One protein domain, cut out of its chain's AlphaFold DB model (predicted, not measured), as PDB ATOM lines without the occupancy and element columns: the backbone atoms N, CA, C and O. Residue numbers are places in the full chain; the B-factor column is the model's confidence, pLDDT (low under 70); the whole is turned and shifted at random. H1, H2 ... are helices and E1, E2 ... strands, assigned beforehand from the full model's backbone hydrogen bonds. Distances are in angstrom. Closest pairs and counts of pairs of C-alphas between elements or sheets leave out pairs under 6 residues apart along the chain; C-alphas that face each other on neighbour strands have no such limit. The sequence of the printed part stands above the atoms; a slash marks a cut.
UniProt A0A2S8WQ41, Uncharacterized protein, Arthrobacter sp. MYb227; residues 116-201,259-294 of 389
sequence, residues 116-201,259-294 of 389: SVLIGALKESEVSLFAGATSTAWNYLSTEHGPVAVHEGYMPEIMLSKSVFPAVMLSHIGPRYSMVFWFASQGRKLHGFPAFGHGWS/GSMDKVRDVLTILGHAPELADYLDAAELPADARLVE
ATOM      1  N   SER A 116     128.236 192.467 186.295       95.88
ATOM      2  CA  SER A 116     127.341 191.323 186.233       95.88
ATOM      3  C   SER A 116     127.474 190.447 187.468       95.88
ATOM      4  O   SER A 116     128.572 190.221 187.978       95.88
ATOM      5  N   VAL A 117     126.346 189.951 187.961       97.25
ATOM      6  CA  VAL A 117     126.250 189.161 189.188       97.25
ATOM      7  C   VAL A 117     125.508 187.875 188.872       97.25
ATOM      8  O   VAL A 117     124.335 187.901 188.516       97.25
ATOM      9  N   LEU A 118     126.188 186.744 189.009       97.19
ATOM     10  CA  LEU A 118     125.608 185.417 188.875       97.19
ATOM     11  C   LEU A 118     125.237 184.873 190.259       97.19
ATOM     12  O   LEU A 118     126.073 184.802 191.165       97.19
ATOM     13  N   ILE A 119     123.984 184.450 190.387       95.62
ATOM     14  CA  ILE A 119     123.348 183.924 191.594       95.62
ATOM     15  C   ILE A 119     122.831 182.515 191.290       95.62
ATOM     16  O   ILE A 119     122.261 182.261 190.232       95.62
ATOM     17  N   GLY A 120     123.025 181.581 192.221       89.69
ATOM     18  CA  GLY A 120     122.540 180.205 192.100       89.69
ATOM     19  C   GLY A 120     123.276 179.261 193.046       89.69
ATOM     20  O   GLY A 120     123.989 179.694 193.950       89.69
ATOM     21  N   ALA A 121     123.170 177.950 192.823       89.88
ATOM     22  CA  ALA A 121     123.899 176.939 193.602       89.88
ATOM     23  C   ALA A 121     125.370 176.795 193.145       89.88
ATOM     24  O   ALA A 121     125.850 175.708 192.812       89.88
ATOM     25  N   LEU A 122     126.088 177.919 193.090       90.19
ATOM     26  CA  LEU A 122     127.411 178.037 192.481       90.19
ATOM     27  C   LEU A 122     128.524 177.437 193.342       90.19
ATOM     28  O   LEU A 122     128.585 177.601 194.563       90.19
ATOM     29  N   LYS A 123     129.496 176.824 192.667       89.88
ATOM     30  CA  LYS A 123     130.773 176.420 193.261       89.88
ATOM     31  C   LYS A 123     131.902 177.188 192.602       89.88
ATOM     32  O   LYS A 123     131.867 177.416 191.399       89.88
ATOM     33  N   GLU A 124     132.957 177.471 193.358       89.38
ATOM     34  CA  GLU A 124     134.187 178.082 192.828       89.38
ATOM     35  C   GLU A 124     134.764 177.291 191.628       89.38
ATOM     36  O   GLU A 124     135.364 177.866 190.720       89.38
ATOM     37  N   SER A 125     134.556 175.968 191.591       86.69
ATOM     38  CA  SER A 125     134.952 175.104 190.474       86.69
ATOM     39  C   SER A 125     134.164 175.358 189.190       86.69
ATOM     40  O   SER A 125     134.772 175.327 188.122       86.69
ATOM     41  N   GLU A 126     132.866 175.653 189.281       90.50
ATOM     42  CA  GLU A 126     132.027 176.058 188.143       90.50
ATOM     43  C   GLU A 126     132.433 177.453 187.656       90.50
ATOM     44  O   GLU A 126     132.633 177.648 186.460       90.50
ATOM     45  N   VAL A 127     132.687 178.384 188.588       93.31
ATOM     46  CA  VAL A 127     133.202 179.727 188.263       93.31
ATOM     47  C   VAL A 127     134.516 179.648 187.503       93.31
ATOM     48  O   VAL A 127     134.690 180.308 186.488       93.31
ATOM     49  N   SER A 128     135.422 178.768 187.934       90.25
ATOM     50  CA  SER A 128     136.689 178.544 187.234       90.25
ATOM     51  C   SER A 128     136.482 178.064 185.792       90.25
ATOM     52  O   SER A 128     137.236 178.470 184.910       90.25
ATOM     53  N   LEU A 129     135.482 177.206 185.545       88.75
ATOM     54  CA  LEU A 129     135.199 176.663 184.213       88.75
ATOM     55  C   LEU A 129     134.718 177.753 183.255       88.75
ATOM     56  O   LEU A 129     135.312 177.911 182.186       88.75
ATOM     57  N   PHE A 130     133.693 178.522 183.633       90.19
ATOM     58  CA  PHE A 130     133.176 179.563 182.745       90.19
ATOM     59  C   PHE A 130     134.103 180.783 182.657       90.19
ATOM     60  O   PHE A 130     134.188 181.376 181.585       90.19
ATOM     61  N   ALA A 131     134.874 181.105 183.705       91.81
ATOM     62  CA  ALA A 131     135.927 182.123 183.641       91.81
ATOM     63  C   ALA A 131     136.976 181.761 182.577       91.81
ATOM     64  O   ALA A 131     137.349 182.581 181.744       91.81
ATOM     65  N   GLY A 132     137.406 180.494 182.547       87.69
ATOM     66  CA  GLY A 132     138.319 179.990 181.521       87.69
ATOM     67  C   GLY A 132     137.723 179.961 180.112       87.69
ATOM     68  O   GLY A 132     138.426 180.280 179.160       87.69
ATOM     69  N   ALA A 133     136.448 179.585 179.971       86.94
ATOM     70  CA  ALA A 133     135.776 179.509 178.672       86.94
ATOM     71  C   ALA A 133     135.551 180.892 178.041       86.94
ATOM     72  O   ALA A 133     135.769 181.068 176.848       86.94
ATOM     73  N   THR A 134     135.163 181.871 178.858       88.44
ATOM     74  CA  THR A 134     134.880 183.244 178.409       88.44
ATOM     75  C   THR A 134     136.102 184.155 178.445       88.44
ATOM     76  O   THR A 134     136.035 185.292 178.000       88.44
ATOM     77  N   SER A 135     137.236 183.676 178.967       90.75
ATOM     78  CA  SER A 135     138.436 184.490 179.204       90.75
ATOM     79  C   SER A 135     138.180 185.725 180.084       90.75
ATOM     80  O   SER A 135     138.868 186.737 179.956       90.75
ATOM     81  N   THR A 136     137.222 185.635 181.010       91.38
ATOM     82  CA  THR A 136     136.856 186.720 181.933       91.38
ATOM     83  C   THR A 136     137.255 186.398 183.372       91.38
ATOM     84  O   THR A 136     137.315 185.237 183.781       91.38
ATOM     85  N   ALA A 137     137.549 187.436 184.157       94.00
ATOM     86  CA  ALA A 137     137.828 187.309 185.584       94.00
ATOM     87  C   ALA A 137     136.554 187.496 186.415       94.00
ATOM     88  O   ALA A 137     135.709 188.332 186.087       94.00
ATOM     89  N   TRP A 138     136.452 186.733 187.503       96.31
ATOM     90  CA  TRP A 138     135.284 186.712 188.381       96.31
ATOM     91  C   TRP A 138     135.688 186.732 189.846       96.31
ATOM     92  O   TRP A 138     136.640 186.069 190.238       96.31
ATOM     93  N   ASN A 139     134.928 187.420 190.685       96.50
ATOM     94  CA  ASN A 139     135.036 187.337 192.132       96.50
ATOM     95  C   ASN A 139     134.005 186.345 192.662       96.50
ATOM     96  O   ASN A 139     132.807 186.553 192.500       96.50
ATOM     97  N   TYR A 140     134.458 185.273 193.302       96.12
ATOM     98  CA  TYR A 140     133.600 184.304 193.977       96.12
ATOM     99  C   TYR A 140     133.546 184.593 195.475       96.12
ATOM    100  O   TYR A 140     134.587 184.682 196.131       96.12
ATOM    101  N   LEU A 141     132.341 184.682 196.027       94.25
ATOM    102  CA  LEU A 141     132.115 184.896 197.451       94.25
ATOM    103  C   LEU A 141     130.953 184.044 197.963       94.25
ATOM    104  O   LEU A 141     130.091 183.601 197.205       94.25
ATOM    105  N   SER A 142     130.954 183.776 199.267       91.56
ATOM    106  CA  SER A 142     129.875 183.072 199.961       91.56
ATOM    107  C   SER A 142     129.191 184.041 200.912       91.56
ATOM    108  O   SER A 142     129.833 184.562 201.816       91.56
ATOM    109  N   THR A 143     127.902 184.272 200.702       90.50
ATOM    110  CA  THR A 143     127.081 185.164 201.529       90.50
ATOM    111  C   THR A 143     126.179 184.344 202.450       90.50
ATOM    112  O   THR A 143     126.091 183.120 202.316       90.50
ATOM    113  N   GLU A 144     125.466 185.004 203.366       89.94
ATOM    114  CA  GLU A 144     124.434 184.338 204.172       89.94
ATOM    115  C   GLU A 144     123.264 183.803 203.327       89.94
ATOM    116  O   GLU A 144     122.637 182.811 203.697       89.94
ATOM    117  N   HIS A 145     123.030 184.399 202.154       89.88
ATOM    118  CA  HIS A 145     121.972 184.022 201.215       89.88
ATOM    119  C   HIS A 145     122.433 183.021 200.145       89.88
ATOM    120  O   HIS A 145     121.623 182.549 199.346       89.88
ATOM    121  N   GLY A 146     123.723 182.670 200.126       87.81
ATOM    122  CA  GLY A 146     124.299 181.717 199.181       87.81
ATOM    123  C   GLY A 146     125.522 182.244 198.424       87.81
ATOM    124  O   GLY A 146     126.003 183.354 198.670       87.81
ATOM    125  N   PRO A 147     126.092 181.421 197.532       91.88
ATOM    126  CA  PRO A 147     127.263 181.794 196.757       91.88
ATOM    127  C   PRO A 147     126.902 182.748 195.615       91.88
ATOM    128  O   PRO A 147     125.883 182.583 194.945       91.88
ATOM    129  N   VAL A 148     127.790 183.706 195.363       95.38
ATOM    130  CA  VAL A 148     127.662 184.711 194.303       95.38
ATOM    131  C   VAL A 148     128.962 184.754 193.508       95.38
ATOM    132  O   VAL A 148     130.050 184.598 194.074       95.38
ATOM    133  N   ALA A 149     128.857 184.957 192.197       97.06
ATOM    134  CA  ALA A 149     129.997 185.283 191.352       97.06
ATOM    135  C   ALA A 149     129.787 186.656 190.703       97.06
ATOM    136  O   ALA A 149     128.756 186.894 190.086       97.06
ATOM    137  N   VAL A 150     130.763 187.550 190.838       97.12
ATOM    138  CA  VAL A 150     130.695 188.929 190.341       97.12
ATOM    139  C   VAL A 150     131.742 189.147 189.255       97.12
ATOM    140  O   VAL A 150     132.916 188.850 189.464       97.12
ATOM    141  N   HIS A 151     131.331 189.687 188.117       95.00
ATOM    142  CA  HIS A 151     132.186 190.049 186.992       95.00
ATOM    143  C   HIS A 151     132.129 191.558 186.758       95.00
ATOM    144  O   HIS A 151     131.044 192.114 186.624       95.00
ATOM    145  N   GLU A 152     133.291 192.207 186.678       93.00
ATOM    146  CA  GLU A 152     133.376 193.593 186.207       93.00
ATOM    147  C   GLU A 152     133.304 193.592 184.679       93.00
ATOM    148  O   GLU A 152     134.249 193.163 184.012       93.00
ATOM    149  N   GLY A 153     132.175 194.045 184.141       89.62
ATOM    150  CA  GLY A 153     131.838 193.937 182.728       89.62
ATOM    151  C   GLY A 153     130.406 193.468 182.483       89.62
ATOM    152  O   GLY A 153     129.713 192.964 183.381       89.62
ATOM    153  N   TYR A 154     129.968 193.623 181.234       88.19
ATOM    154  CA  TYR A 154     128.679 193.113 180.798       88.19
ATOM    155  C   TYR A 154     128.656 191.594 180.748       88.19
ATOM    156  O   TYR A 154     129.652 190.943 180.443       88.19
ATOM    157  N   MET A 155     127.466 191.074 181.003       88.44
ATOM    158  CA  MET A 155     127.071 189.681 181.026       88.44
ATOM    159  C   MET A 155     127.736 188.849 179.917       88.44
ATOM    160  O   MET A 155     127.267 188.872 178.777       88.44
ATOM    161  N   PRO A 156     128.803 188.087 180.218       88.00
ATOM    162  CA  PRO A 156     129.418 187.245 179.210       88.00
ATOM    163  C   PRO A 156     128.533 186.025 178.959       88.00
ATOM    164  O   PRO A 156     127.857 185.520 179.859       88.00
ATOM    165  N   GLU A 157     128.562 185.512 177.736       87.38
ATOM    166  CA  GLU A 157     127.832 184.298 177.397       87.38
ATOM    167  C   GLU A 157     128.479 183.090 178.095       87.38
ATOM    168  O   GLU A 157     129.566 182.636 177.734       87.38
ATOM    169  N   ILE A 158     127.820 182.581 179.138       89.88
ATOM    170  CA  ILE A 158     128.293 181.434 179.915       89.88
ATOM    171  C   ILE A 158     127.375 180.232 179.733       89.88
ATOM    172  O   ILE A 158     126.150 180.342 179.694       89.88
ATOM    173  N   MET A 159     127.987 179.052 179.702       88.88
ATOM    174  CA  MET A 159     127.275 177.786 179.808       88.88
ATOM    175  C   MET A 159     127.380 177.273 181.238       88.88
ATOM    176  O   MET A 159     128.482 177.102 181.767       88.88
ATOM    177  N   LEU A 160     126.236 176.989 181.854       89.44
ATOM    178  CA  LEU A 160     126.171 176.489 183.219       89.44
ATOM    179  C   LEU A 160     125.827 174.998 183.260       89.44
ATOM    180  O   LEU A 160     124.992 174.486 182.507       89.44
ATOM    181  N   SER A 161     126.460 174.287 184.191       86.75
ATOM    182  CA  SER A 161     126.095 172.913 184.528       86.75
ATOM    183  C   SER A 161     124.674 172.859 185.088       86.75
ATOM    184  O   SER A 161     124.310 173.654 185.952       86.75
ATOM    185  N   LYS A 162     123.895 171.836 184.705       87.00
ATOM    186  CA  LYS A 162     122.541 171.606 185.254       87.00
ATOM    187  C   LYS A 162     122.503 171.509 186.780       87.00
ATOM    188  O   LYS A 162     121.454 171.714 187.373       87.00
ATOM    189  N   SER A 163     123.628 171.170 187.414       86.50
ATOM    190  CA  SER A 163     123.723 171.101 188.877       86.50
ATOM    191  C   SER A 163     123.662 172.463 189.578       86.50
ATOM    192  O   SER A 163     123.535 172.493 190.799       86.50
ATOM    193  N   VAL A 164     123.759 173.557 188.819       88.81
ATOM    194  CA  VAL A 164     123.708 174.939 189.312       88.81
ATOM    195  C   VAL A 164     122.284 175.506 189.252       88.81
ATOM    196  O   VAL A 164     122.014 176.506 189.907       88.81
ATOM    197  N   PHE A 165     121.368 174.875 188.506       90.88
ATOM    198  CA  PHE A 165     120.021 175.405 188.278       90.88
ATOM    199  C   PHE A 165     119.121 175.242 189.516       90.88
ATOM    200  O   PHE A 165     119.197 174.203 190.180       90.88
ATOM    201  N   PRO A 166     118.208 176.194 189.784       92.31
ATOM    202  CA  PRO A 166     118.009 177.449 189.057       92.31
ATOM    203  C   PRO A 166     119.126 178.468 189.323       92.31
ATOM    204  O   PRO A 166     119.743 178.475 190.389       92.31
ATOM    205  N   ALA A 167     119.387 179.312 188.330       94.75
ATOM    206  CA  ALA A 167     120.366 180.386 188.426       94.75
ATOM    207  C   ALA A 167     119.886 181.620 187.663       94.75
ATOM    208  O   ALA A 167     119.135 181.506 186.694       94.75
ATOM    209  N   VAL A 168     120.364 182.785 188.078       96.31
ATOM    210  CA  VAL A 168     120.123 184.062 187.412       96.31
ATOM    211  C   VAL A 168     121.428 184.825 187.320       96.31
ATOM    212  O   VAL A 168     122.184 184.894 188.288       96.31
ATOM    213  N   MET A 169     121.703 185.392 186.154       97.38
ATOM    214  CA  MET A 169     122.745 186.392 185.998       97.38
ATOM    215  C   MET A 169     122.085 187.737 185.758       97.38
ATOM    216  O   MET A 169     121.272 187.876 184.854       97.38
ATOM    217  N   LEU A 170     122.437 188.700 186.594       97.19
ATOM    218  CA  LEU A 170     122.001 190.083 186.530       97.19
ATOM    219  C   LEU A 170     123.124 190.919 185.928       97.19
ATOM    220  O   LEU A 170     124.294 190.601 186.138       97.19
ATOM    221  N   SER A 171     122.791 191.998 185.236       95.19
ATOM    222  CA  SER A 171     123.771 192.944 184.719       95.19
ATOM    223  C   SER A 171     123.249 194.371 184.773       95.19
ATOM    224  O   SER A 171     122.069 194.619 184.517       95.19
ATOM    225  N   HIS A 172     124.143 195.299 185.092       93.62
ATOM    226  CA  HIS A 172     123.872 196.728 185.130       93.62
ATOM    227  C   HIS A 172     124.987 197.484 184.400       93.62
ATOM    228  O   HIS A 172     126.161 197.368 184.761       93.62
ATOM    229  N   ILE A 173     124.624 198.253 183.367       88.69
ATOM    230  CA  ILE A 173     125.534 199.150 182.639       88.69
ATOM    231  C   ILE A 173     124.884 200.521 182.492       88.69
ATOM    232  O   ILE A 173     123.928 200.688 181.731       88.69
ATOM    233  N   GLY A 174     125.449 201.533 183.150       84.62
ATOM    234  CA  GLY A 174     124.916 202.891 183.069       84.62
ATOM    235  C   GLY A 174     123.453 202.917 183.525       84.62
ATOM    236  O   GLY A 174     123.207 202.591 184.673       84.62
ATOM    237  N   PRO A 175     122.481 203.296 182.679       85.94
ATOM    238  CA  PRO A 175     121.056 203.239 183.014       85.94
ATOM    239  C   PRO A 175     120.354 201.924 182.598       85.94
ATOM    240  O   PRO A 175     119.134 201.821 182.729       85.94
ATOM    241  N   ARG A 176     121.078 200.937 182.045       88.62
ATOM    242  CA  ARG A 176     120.510 199.690 181.508       88.62
ATOM    243  C   ARG A 176     120.624 198.540 182.501       88.62
ATOM    244  O   ARG A 176     121.720 198.236 182.968       88.62
ATOM    245  N   TYR A 177     119.508 197.850 182.718       92.56
ATOM    246  CA  TYR A 177     119.431 196.617 183.498       92.56
ATOM    247  C   TYR A 177     119.048 195.450 182.591       92.56
ATOM    248  O   TYR A 177     118.114 195.559 181.795       92.56
ATOM    249  N   SER A 178     119.745 194.329 182.749       93.44
ATOM    250  CA  SER A 178     119.490 193.097 182.003       93.44
ATOM    251  C   SER A 178     119.647 191.878 182.900       93.44
ATOM    252  O   SER A 178     120.316 191.920 183.933       93.44
ATOM    253  N   MET A 179     119.056 190.766 182.487       95.12
ATOM    254  CA  MET A 179     119.152 189.499 183.190       95.12
ATOM    255  C   MET A 179     118.944 188.308 182.267       95.12
ATOM    256  O   MET A 179     118.242 188.393 181.262       95.12
ATOM    257  N   VAL A 180     119.520 187.176 182.655       95.00
ATOM    258  CA  VAL A 180     119.264 185.877 182.036       95.00
ATOM    259  C   VAL A 180     119.075 184.804 183.094       95.00
ATOM    260  O   VAL A 180     119.660 184.864 184.178       95.00
ATOM    261  N   PHE A 181     118.271 183.802 182.760       94.44
ATOM    262  CA  PHE A 181     117.827 182.770 183.681       94.44
ATOM    263  C   PHE A 181     118.137 181.375 183.177       94.44
ATOM    264  O   PHE A 181     117.994 181.060 181.995       94.44
ATOM    265  N   TRP A 182     118.465 180.510 184.128       94.44
ATOM    266  CA  TRP A 182     118.483 179.072 183.958       94.44
ATOM    267  C   TRP A 182     117.457 178.447 184.889       94.44
ATOM    268  O   TRP A 182     117.494 178.658 186.104       94.44
ATOM    269  N   PHE A 183     116.580 177.619 184.335       92.69
ATOM    270  CA  PHE A 183     115.513 176.968 185.089       92.69
ATOM    271  C   PHE A 183     115.808 175.486 185.302       92.69
ATOM    272  O   PHE A 183     116.397 174.811 184.455       92.69
ATOM    273  N   ALA A 184     115.341 174.934 186.424       88.94
ATOM    274  CA  ALA A 184     115.532 173.518 186.740       88.94
ATOM    275  C   ALA A 184     114.933 172.589 185.663       88.94
ATOM    276  O   ALA A 184     115.552 171.586 185.289       88.94
ATOM    277  N   SER A 185     113.768 172.949 185.118       88.25
ATOM    278  CA  SER A 185     113.051 172.164 184.103       88.25
ATOM    279  C   SER A 185     113.563 172.382 182.676       88.25
ATOM    280  O   SER A 185     113.033 171.777 181.746       88.25
ATOM    281  N   GLN A 186     114.592 173.215 182.466       88.88
ATOM    282  CA  GLN A 186     114.994 173.594 181.115       88.88
ATOM    283  C   GLN A 186     115.471 172.400 180.270       88.88
ATOM    284  O   GLN A 186     116.195 171.490 180.723       88.88
ATOM    285  N   GLY A 187     115.081 172.422 178.994       79.94
ATOM    286  CA  GLY A 187     115.364 171.366 178.032       79.94
ATOM    287  C   GLY A 187     116.862 171.097 177.855       79.94
ATOM    288  O   GLY A 187     117.709 171.978 177.973       79.94
ATOM    289  N   ARG A 188     117.228 169.846 177.537       78.00
ATOM    290  CA  ARG A 188     118.632 169.491 177.226       78.00
ATOM    291  C   ARG A 188     119.149 170.153 175.940       78.00
ATOM    292  O   ARG A 188     120.359 170.285 175.803       78.00
ATOM    293  N   LYS A 189     118.250 170.564 175.036       81.94
ATOM    294  CA  LYS A 189     118.573 171.219 173.756       81.94
ATOM    295  C   LYS A 189     119.256 172.578 173.922       81.94
ATOM    296  O   LYS A 189     119.974 172.988 173.029       81.94
ATOM    297  N   LEU A 190     119.071 173.237 175.067       80.75
ATOM    298  CA  LEU A 190     119.739 174.503 175.367       80.75
ATOM    299  C   LEU A 190     121.212 174.312 175.746       80.75
ATOM    300  O   LEU A 190     121.905 175.286 175.962       80.75
ATOM    301  N   HIS A 191     121.707 173.076 175.886       81.75
ATOM    302  CA  HIS A 191     123.118 172.759 176.151       81.75
ATOM    303  C   HIS A 191     123.783 173.465 177.354       81.75
ATOM    304  O   HIS A 191     124.978 173.298 177.551       81.75
ATOM    305  N   GLY A 192     123.028 174.156 178.215       82.25
ATOM    306  CA  GLY A 192     123.567 174.944 179.329       82.25
ATOM    307  C   GLY A 192     123.549 176.457 179.093       82.25
ATOM    308  O   GLY A 192     123.893 177.190 180.014       82.25
ATOM    309  N   PHE A 193     123.115 176.921 177.919       87.94
ATOM    310  CA  PHE A 193     122.752 178.316 177.665       87.94
ATOM    311  C   PHE A 193     121.532 178.732 178.499       87.94
ATOM    312  O   PHE A 193     120.762 177.854 178.934       87.94
ATOM    313  N   PRO A 194     121.381 180.040 178.770       89.81
ATOM    314  CA  PRO A 194     120.208 180.550 179.459       89.81
ATOM    315  C   PRO A 194     118.937 180.208 178.681       89.81
ATOM    316  O   PRO A 194     118.926 180.141 177.454       89.81
ATOM    317  N   ALA A 195     117.872 179.953 179.426       88.19
ATOM    318  CA  ALA A 195     116.561 179.601 178.904       88.19
ATOM    319  C   ALA A 195     115.695 180.831 178.607       88.19
ATOM    320  O   ALA A 195     114.812 180.769 177.759       88.19
ATOM    321  N   PHE A 196     115.946 181.935 179.307       91.81
ATOM    322  CA  PHE A 196     115.212 183.183 179.145       91.81
ATOM    323  C   PHE A 196     116.138 184.364 179.416       91.81
ATOM    324  O   PHE A 196     117.003 184.283 180.290       91.81
ATOM    325  N   GLY A 197     115.952 185.449 178.672       90.62
ATOM    326  CA  GLY A 197     116.654 186.709 178.865       90.62
ATOM    327  C   GLY A 197     115.664 187.861 178.854       90.62
ATOM    328  O   GLY A 197     114.692 187.837 178.108       90.62
ATOM    329  N   HIS A 198     115.921 188.866 179.680       91.12
ATOM    330  CA  HIS A 198     115.135 190.087 179.712       91.12
ATOM    331  C   HIS A 198     116.058 191.291 179.879       91.12
ATOM    332  O   HIS A 198     116.946 191.295 180.732       91.12
ATOM    333  N   GLY A 199     115.848 192.313 179.057       89.62
ATOM    334  CA  GLY A 199     116.434 193.633 179.234       89.62
ATOM    335  C   GLY A 199     115.304 194.620 179.444       89.62
ATOM    336  O   GLY A 199     114.401 194.684 178.612       89.62
ATOM    337  N   TRP A 200     115.353 195.381 180.533       89.06
ATOM    338  CA  TRP A 200     114.383 196.450 180.708       89.06
ATOM    339  C   TRP A 200     114.672 197.580 179.733       89.06
ATOM    340  O   TRP A 200     115.832 197.900 179.444       89.06
ATOM    341  N   SER A 201     113.604 198.248 179.318       82.06
ATOM    342  CA  SER A 201     113.694 199.528 178.638       82.06
ATOM    343  C   SER A 201     114.498 200.516 179.482       82.06
ATOM    344  O   SER A 201     114.262 200.682 180.686       82.06
ATOM    345  N   GLY A 259     113.990 199.911 183.760       89.88
ATOM    346  CA  GLY A 259     114.843 199.135 184.655       89.88
ATOM    347  C   GLY A 259     115.263 199.934 185.887       89.88
ATOM    348  O   GLY A 259     115.611 201.111 185.794       89.88
ATOM    349  N   SER A 260     115.236 199.285 187.047       93.56
ATOM    350  CA  SER A 260     115.709 199.854 188.306       93.56
ATOM    351  C   SER A 260     116.182 198.751 189.244       93.56
ATOM    352  O   SER A 260     115.779 197.592 189.114       93.56
ATOM    353  N   MET A 261     116.992 199.122 190.237       94.94
ATOM    354  CA  MET A 261     117.414 198.191 191.284       94.94
ATOM    355  C   MET A 261     116.220 197.572 192.025       94.94
ATOM    356  O   MET A 261     116.246 196.391 192.356       94.94
ATOM    357  N   ASP A 262     115.150 198.338 192.239       95.94
ATOM    358  CA  ASP A 262     113.951 197.834 192.913       95.94
ATOM    359  C   ASP A 262     113.254 196.750 192.081       95.94
ATOM    360  O   ASP A 262     112.925 195.697 192.616       95.94
ATOM    361  N   LYS A 263     113.152 196.920 190.755       95.69
ATOM    362  CA  LYS A 263     112.614 195.865 189.879       95.69
ATOM    363  C   LYS A 263     113.487 194.617 189.865       95.69
ATOM    364  O   LYS A 263     112.966 193.505 189.855       95.69
ATOM    365  N   VAL A 264     114.810 194.775 189.899       96.81
ATOM    366  CA  VAL A 264     115.726 193.630 190.017       96.81
ATOM    367  C   VAL A 264     115.477 192.869 191.324       96.81
ATOM    368  O   VAL A 264     115.390 191.640 191.308       96.81
ATOM    369  N   ARG A 265     115.313 193.581 192.444       97.81
ATOM    370  CA  ARG A 265     114.989 192.989 193.753       97.81
ATOM    371  C   ARG A 265     113.634 192.281 193.752       97.81
ATOM    372  O   ARG A 265     113.535 191.181 194.302       97.81
ATOM    373  N   ASP A 266     112.626 192.865 193.110       97.62
ATOM    374  CA  ASP A 266     111.304 192.253 192.959       97.62
ATOM    375  C   ASP A 266     111.406 190.926 192.200       97.62
ATOM    376  O   ASP A 266     110.927 189.900 192.682       97.62
ATOM    377  N   VAL A 267     112.116 190.900 191.066       97.00
ATOM    378  CA  VAL A 267     112.321 189.674 190.276       97.00
ATOM    379  C   VAL A 267     113.050 188.594 191.075       97.00
ATOM    380  O   VAL A 267     112.646 187.430 191.046       97.00
ATOM    381  N   LEU A 268     114.104 188.955 191.816       96.75
ATOM    382  CA  LEU A 268     114.789 188.005 192.697       96.75
ATOM    383  C   LEU A 268     113.829 187.420 193.734       96.75
ATOM    384  O   LEU A 268     113.805 186.203 193.916       96.75
ATOM    385  N   THR A 269     113.008 188.266 194.355       97.19
ATOM    386  CA  THR A 269     112.026 187.855 195.365       97.19
ATOM    387  C   THR A 269     110.986 186.899 194.781       97.19
ATOM    388  O   THR A 269     110.736 185.843 195.363       97.19
ATOM    389  N   ILE A 270     110.432 187.219 193.606       96.69
ATOM    390  CA  ILE A 270     109.455 186.386 192.882       96.69
ATOM    391  C   ILE A 270     110.025 184.987 192.602       96.69
ATOM    392  O   ILE A 270     109.328 183.980 192.724       96.69
ATOM    393  N   LEU A 271     111.318 184.907 192.285       93.06
ATOM    394  CA  LEU A 271     112.013 183.650 191.995       93.06
ATOM    395  C   LEU A 271     112.596 182.959 193.240       93.06
ATOM    396  O   LEU A 271     113.277 181.940 193.119       93.06
ATOM    397  N   GLY A 272     112.316 183.478 194.438       93.12
ATOM    398  CA  GLY A 272     112.729 182.880 195.709       93.12
ATOM    399  C   GLY A 272     114.195 183.115 196.083       93.12
ATOM    400  O   GLY A 272     114.736 182.392 196.923       93.12
ATOM    401  N   HIS A 273     114.847 184.107 195.479       94.19
ATOM    402  CA  HIS A 273     116.168 184.591 195.869       94.19
ATOM    403  C   HIS A 273     116.059 185.784 196.828       94.19
ATOM    404  O   HIS A 273     115.069 186.510 196.841       94.19
ATOM    405  N   ALA A 274     117.099 185.993 197.638       95.81
ATOM    406  CA  ALA A 274     117.177 187.152 198.521       95.81
ATOM    407  C   ALA A 274     117.416 188.436 197.695       95.81
ATOM    408  O   ALA A 274     118.357 188.452 196.891       95.81
ATOM    409  N   PRO A 275     116.603 189.496 197.862       96.69
ATOM    410  CA  PRO A 275     116.735 190.733 197.089       96.69
ATOM    411  C   PRO A 275     118.070 191.455 197.328       96.69
ATOM    412  O   PRO A 275     118.583 192.103 196.420       96.69
ATOM    413  N   GLU A 276     118.683 191.296 198.502       95.31
ATOM    414  CA  GLU A 276     119.977 191.886 198.876       95.31
ATOM    415  C   GLU A 276     121.120 191.427 197.958       95.31
ATOM    416  O   GLU A 276     122.139 192.103 197.824       95.31
ATOM    417  N   LEU A 277     120.958 190.297 197.262       95.31
ATOM    418  CA  LEU A 277     121.935 189.835 196.277       95.31
ATOM    419  C   LEU A 277     122.051 190.776 195.067       95.31
ATOM    420  O   LEU A 277     123.088 190.771 194.400       95.31
ATOM    421  N   ALA A 278     121.033 191.600 194.795       96.12
ATOM    422  CA  ALA A 278     121.090 192.632 193.762       96.12
ATOM    423  C   ALA A 278     122.102 193.739 194.102       96.12
ATOM    424  O   ALA A 278     122.690 194.323 193.194       96.12
ATOM    425  N   ASP A 279     122.378 193.981 195.388       95.12
ATOM    426  CA  ASP A 279     123.257 195.069 195.837       95.12
ATOM    427  C   ASP A 279     124.699 194.899 195.329       95.12
ATOM    428  O   ASP A 279     125.437 195.874 195.178       95.12
ATOM    429  N   TYR A 280     125.099 193.670 194.985       95.50
ATOM    430  CA  TYR A 280     126.400 193.398 194.379       95.50
ATOM    431  C   TYR A 280     126.571 194.015 192.982       95.50
ATOM    432  O   TYR A 280     127.716 194.185 192.560       95.50
ATOM    433  N   LEU A 281     125.489 194.393 192.288       94.62
ATOM    434  CA  LEU A 281     125.559 195.101 191.002       94.62
ATOM    435  C   LEU A 281     126.199 196.487 191.140       94.62
ATOM    436  O   LEU A 281     126.978 196.870 190.275       94.62
ATOM    437  N   ASP A 282     125.950 197.180 192.255       91.25
ATOM    438  CA  ASP A 282     126.390 198.569 192.471       91.25
ATOM    439  C   ASP A 282     127.349 198.737 193.658       91.25
ATOM    440  O   ASP A 282     127.765 199.850 193.986       91.25
ATOM    441  N   ALA A 283     127.733 197.641 194.318       89.38
ATOM    442  CA  ALA A 283     128.641 197.684 195.459       89.38
ATOM    443  C   ALA A 283     129.974 198.371 195.100       89.38
ATOM    444  O   ALA A 283     130.736 197.882 194.266       89.38
ATOM    445  N   ALA A 284     130.307 199.480 195.763       86.19
ATOM    446  CA  ALA A 284     131.571 200.176 195.504       86.19
ATOM    447  C   ALA A 284     132.791 199.260 195.722       86.19
ATOM    448  O   ALA A 284     133.743 199.289 194.945       86.19
ATOM    449  N   GLU A 285     132.728 198.406 196.746       87.88
ATOM    450  CA  GLU A 285     133.738 197.396 197.046       87.88
ATOM    451  C   GLU A 285     133.068 196.062 197.376       87.88
ATOM    452  O   GLU A 285     132.003 196.013 197.999       87.88
ATOM    453  N   LEU A 286     133.709 194.966 196.965       92.62
ATOM    454  CA  LEU A 286     133.291 193.625 197.357       92.62
ATOM    455  C   LEU A 286     133.837 193.278 198.752       92.62
ATOM    456  O   LEU A 286     134.890 193.786 199.146       92.62
ATOM    457  N   PRO A 287     133.161 192.385 199.497       91.06
ATOM    458  CA  PRO A 287     133.650 191.882 200.776       91.06
ATOM    459  C   PRO A 287     135.100 191.385 200.707       91.06
ATOM    460  O   PRO A 287     135.522 190.787 199.720       91.06
ATOM    461  N   ALA A 288     135.865 191.591 201.783       87.50
ATOM    462  CA  ALA A 288     137.298 191.279 201.825       87.50
ATOM    463  C   ALA A 288     137.632 189.784 201.642       87.50
ATOM    464  O   ALA A 288     138.776 189.430 201.357       87.50
ATOM    465  N   ASP A 289     136.660 188.898 201.841       88.12
ATOM    466  CA  ASP A 289     136.782 187.458 201.630       88.12
ATOM    467  C   ASP A 289     136.410 187.012 200.204       88.12
ATOM    468  O   ASP A 289     136.554 185.823 199.890       88.12
ATOM    469  N   ALA A 290     135.999 187.942 199.333       92.25
ATOM    470  CA  ALA A 290     135.814 187.689 197.913       92.25
ATOM    471  C   ALA A 290     137.122 187.203 197.278       92.25
ATOM    472  O   ALA A 290     138.209 187.745 197.494       92.25
ATOM    473  N   ARG A 291     137.023 186.135 196.487       92.50
ATOM    474  CA  ARG A 291     138.174 185.496 195.850       92.50
ATOM    475  C   ARG A 291     138.156 185.731 194.362       92.50
ATOM    476  O   ARG A 291     137.252 185.262 193.676       92.50
ATOM    477  N   LEU A 292     139.217 186.350 193.864       94.38
ATOM    478  CA  LEU A 292     139.432 186.471 192.434       94.38
ATOM    479  C   LEU A 292     139.740 185.100 191.812       94.38
ATOM    480  O   LEU A 292     140.696 184.414 192.183       94.38
ATOM    481  N   VAL A 293     138.922 184.724 190.838       93.25
ATOM    482  CA  VAL A 293     139.068 183.581 189.945       93.25
ATOM    483  C   VAL A 293     139.495 184.130 188.587       93.25
ATOM    484  O   VAL A 293     138.689 184.676 187.834       93.25
ATOM    485  N   GLU A 294     140.788 184.021 188.288       92.00
ATOM    486  CA  GLU A 294     141.340 184.482 187.013       92.00
ATOM    487  C   GLU A 294     141.080 183.487 185.872       92.00
ATOM    488  O   GLU A 294     141.154 182.267 186.091       92.00
TER     489      GLU A 294
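Overview. This is residues 116 to 201 and 259 to 294 of the 389 residues of an uncharacterized protein of Arthrobacter sp. MYb227 (UniProt A0A2S8WQ41). What shape do these atoms make? One twisted sheet of seven strands runs through the domain, with H1 over one face towards the E7 edge and the hairpin of H2 and H3 over the opposite face. What is it built of? The printed part has 122 residues, with three named helices and seven named strands along it as E1 H1 E2 E3 E4 E5 E6 H2 H3 E7. The sheet, in the order E6 E5 E4 E1 E3 E2 E7, is all antiparallel, and the class is mixed, helices and strands. How large is it? It is compact, with a radius of gyration of the C-alphas of 13.3 A, and rounded, spanning 35 by 31 by 26 A.

Arrangement. Which strands pair? E1, residues 116 to 120, is the neighbour of E3, residues 146 to 152, with N 118 and O 149 at 2.8 A, and of E4, residues 167 to 173, with N 117 and O 170 at 2.8 A. E3 forms a hairpin with E2, residues 138 to 143, with N 141 and O 148 at 3.0 A, and E2 pairs with the edge strand E7, residues 291 to 293, with N 140 and O 291 at 2.8 A. E4, E5, residues 176 to 182, and E6, residues 196 to 199, form a meander, each strand the antiparallel neighbour of the one before, with N 169 and O 180 at 2.9 A and N 179 and O 198 at 2.8 A. Where is the first helix? H1, residues 124 to 134, is on the sheet at a height of 9.3 A, over E2 and along it at 23 degrees on the local plane; their closest C-alphas, of Glu 124 and Tyr 140, are 6.4 A apart. E1, H1 and E2 are a split strand-helix-strand unit, two strands running the same way with E3 between them, and its crossover is right-handed. What is on the opposite face? H2, residues 261 to 270, touches H3, residues 275 to 281, opposite ways at a steep tilt of 43 degrees, the closest C-alphas being those of Arg 265 and Pro 275, 4.4 A. H2 is over E4 and, only just, with 3 C-alphas, over E5, at a height of 10.3 A; H3 is over E1 at 6.3 A. Are the helix backbones paired? Each O i to N i+4 pair is within hydrogen-bond range in H1 and H2; H3 has 0 of 3, but 3 of 4 O i to N i+3 pairs.

Along the chain. Where does the printed part begin and end? C-alpha 116, in E1, is at (127.341, 191.323, 186.233), and C-alpha 293, ending E7, is at (139.068, 183.581, 189.945). How long are the longer elements? E5 measures 20.9 A from first to last C-alpha, E4 20.3 A, E3 19.8 A, H1 15.3 A and H2 14.3 A.

Size, cuts and confidence. Is anything missing? Residues 202 to 258 are not printed, and C-alphas 201 and 259 are 6.1 A apart across the cut. Which links are long? Those from E3 to E4, 14 residues, and from E5 to E6, 13 residues, are long. Is confidence low anywhere? No printed residue is under 70, and the mean pLDDT of the printed part is 91.4.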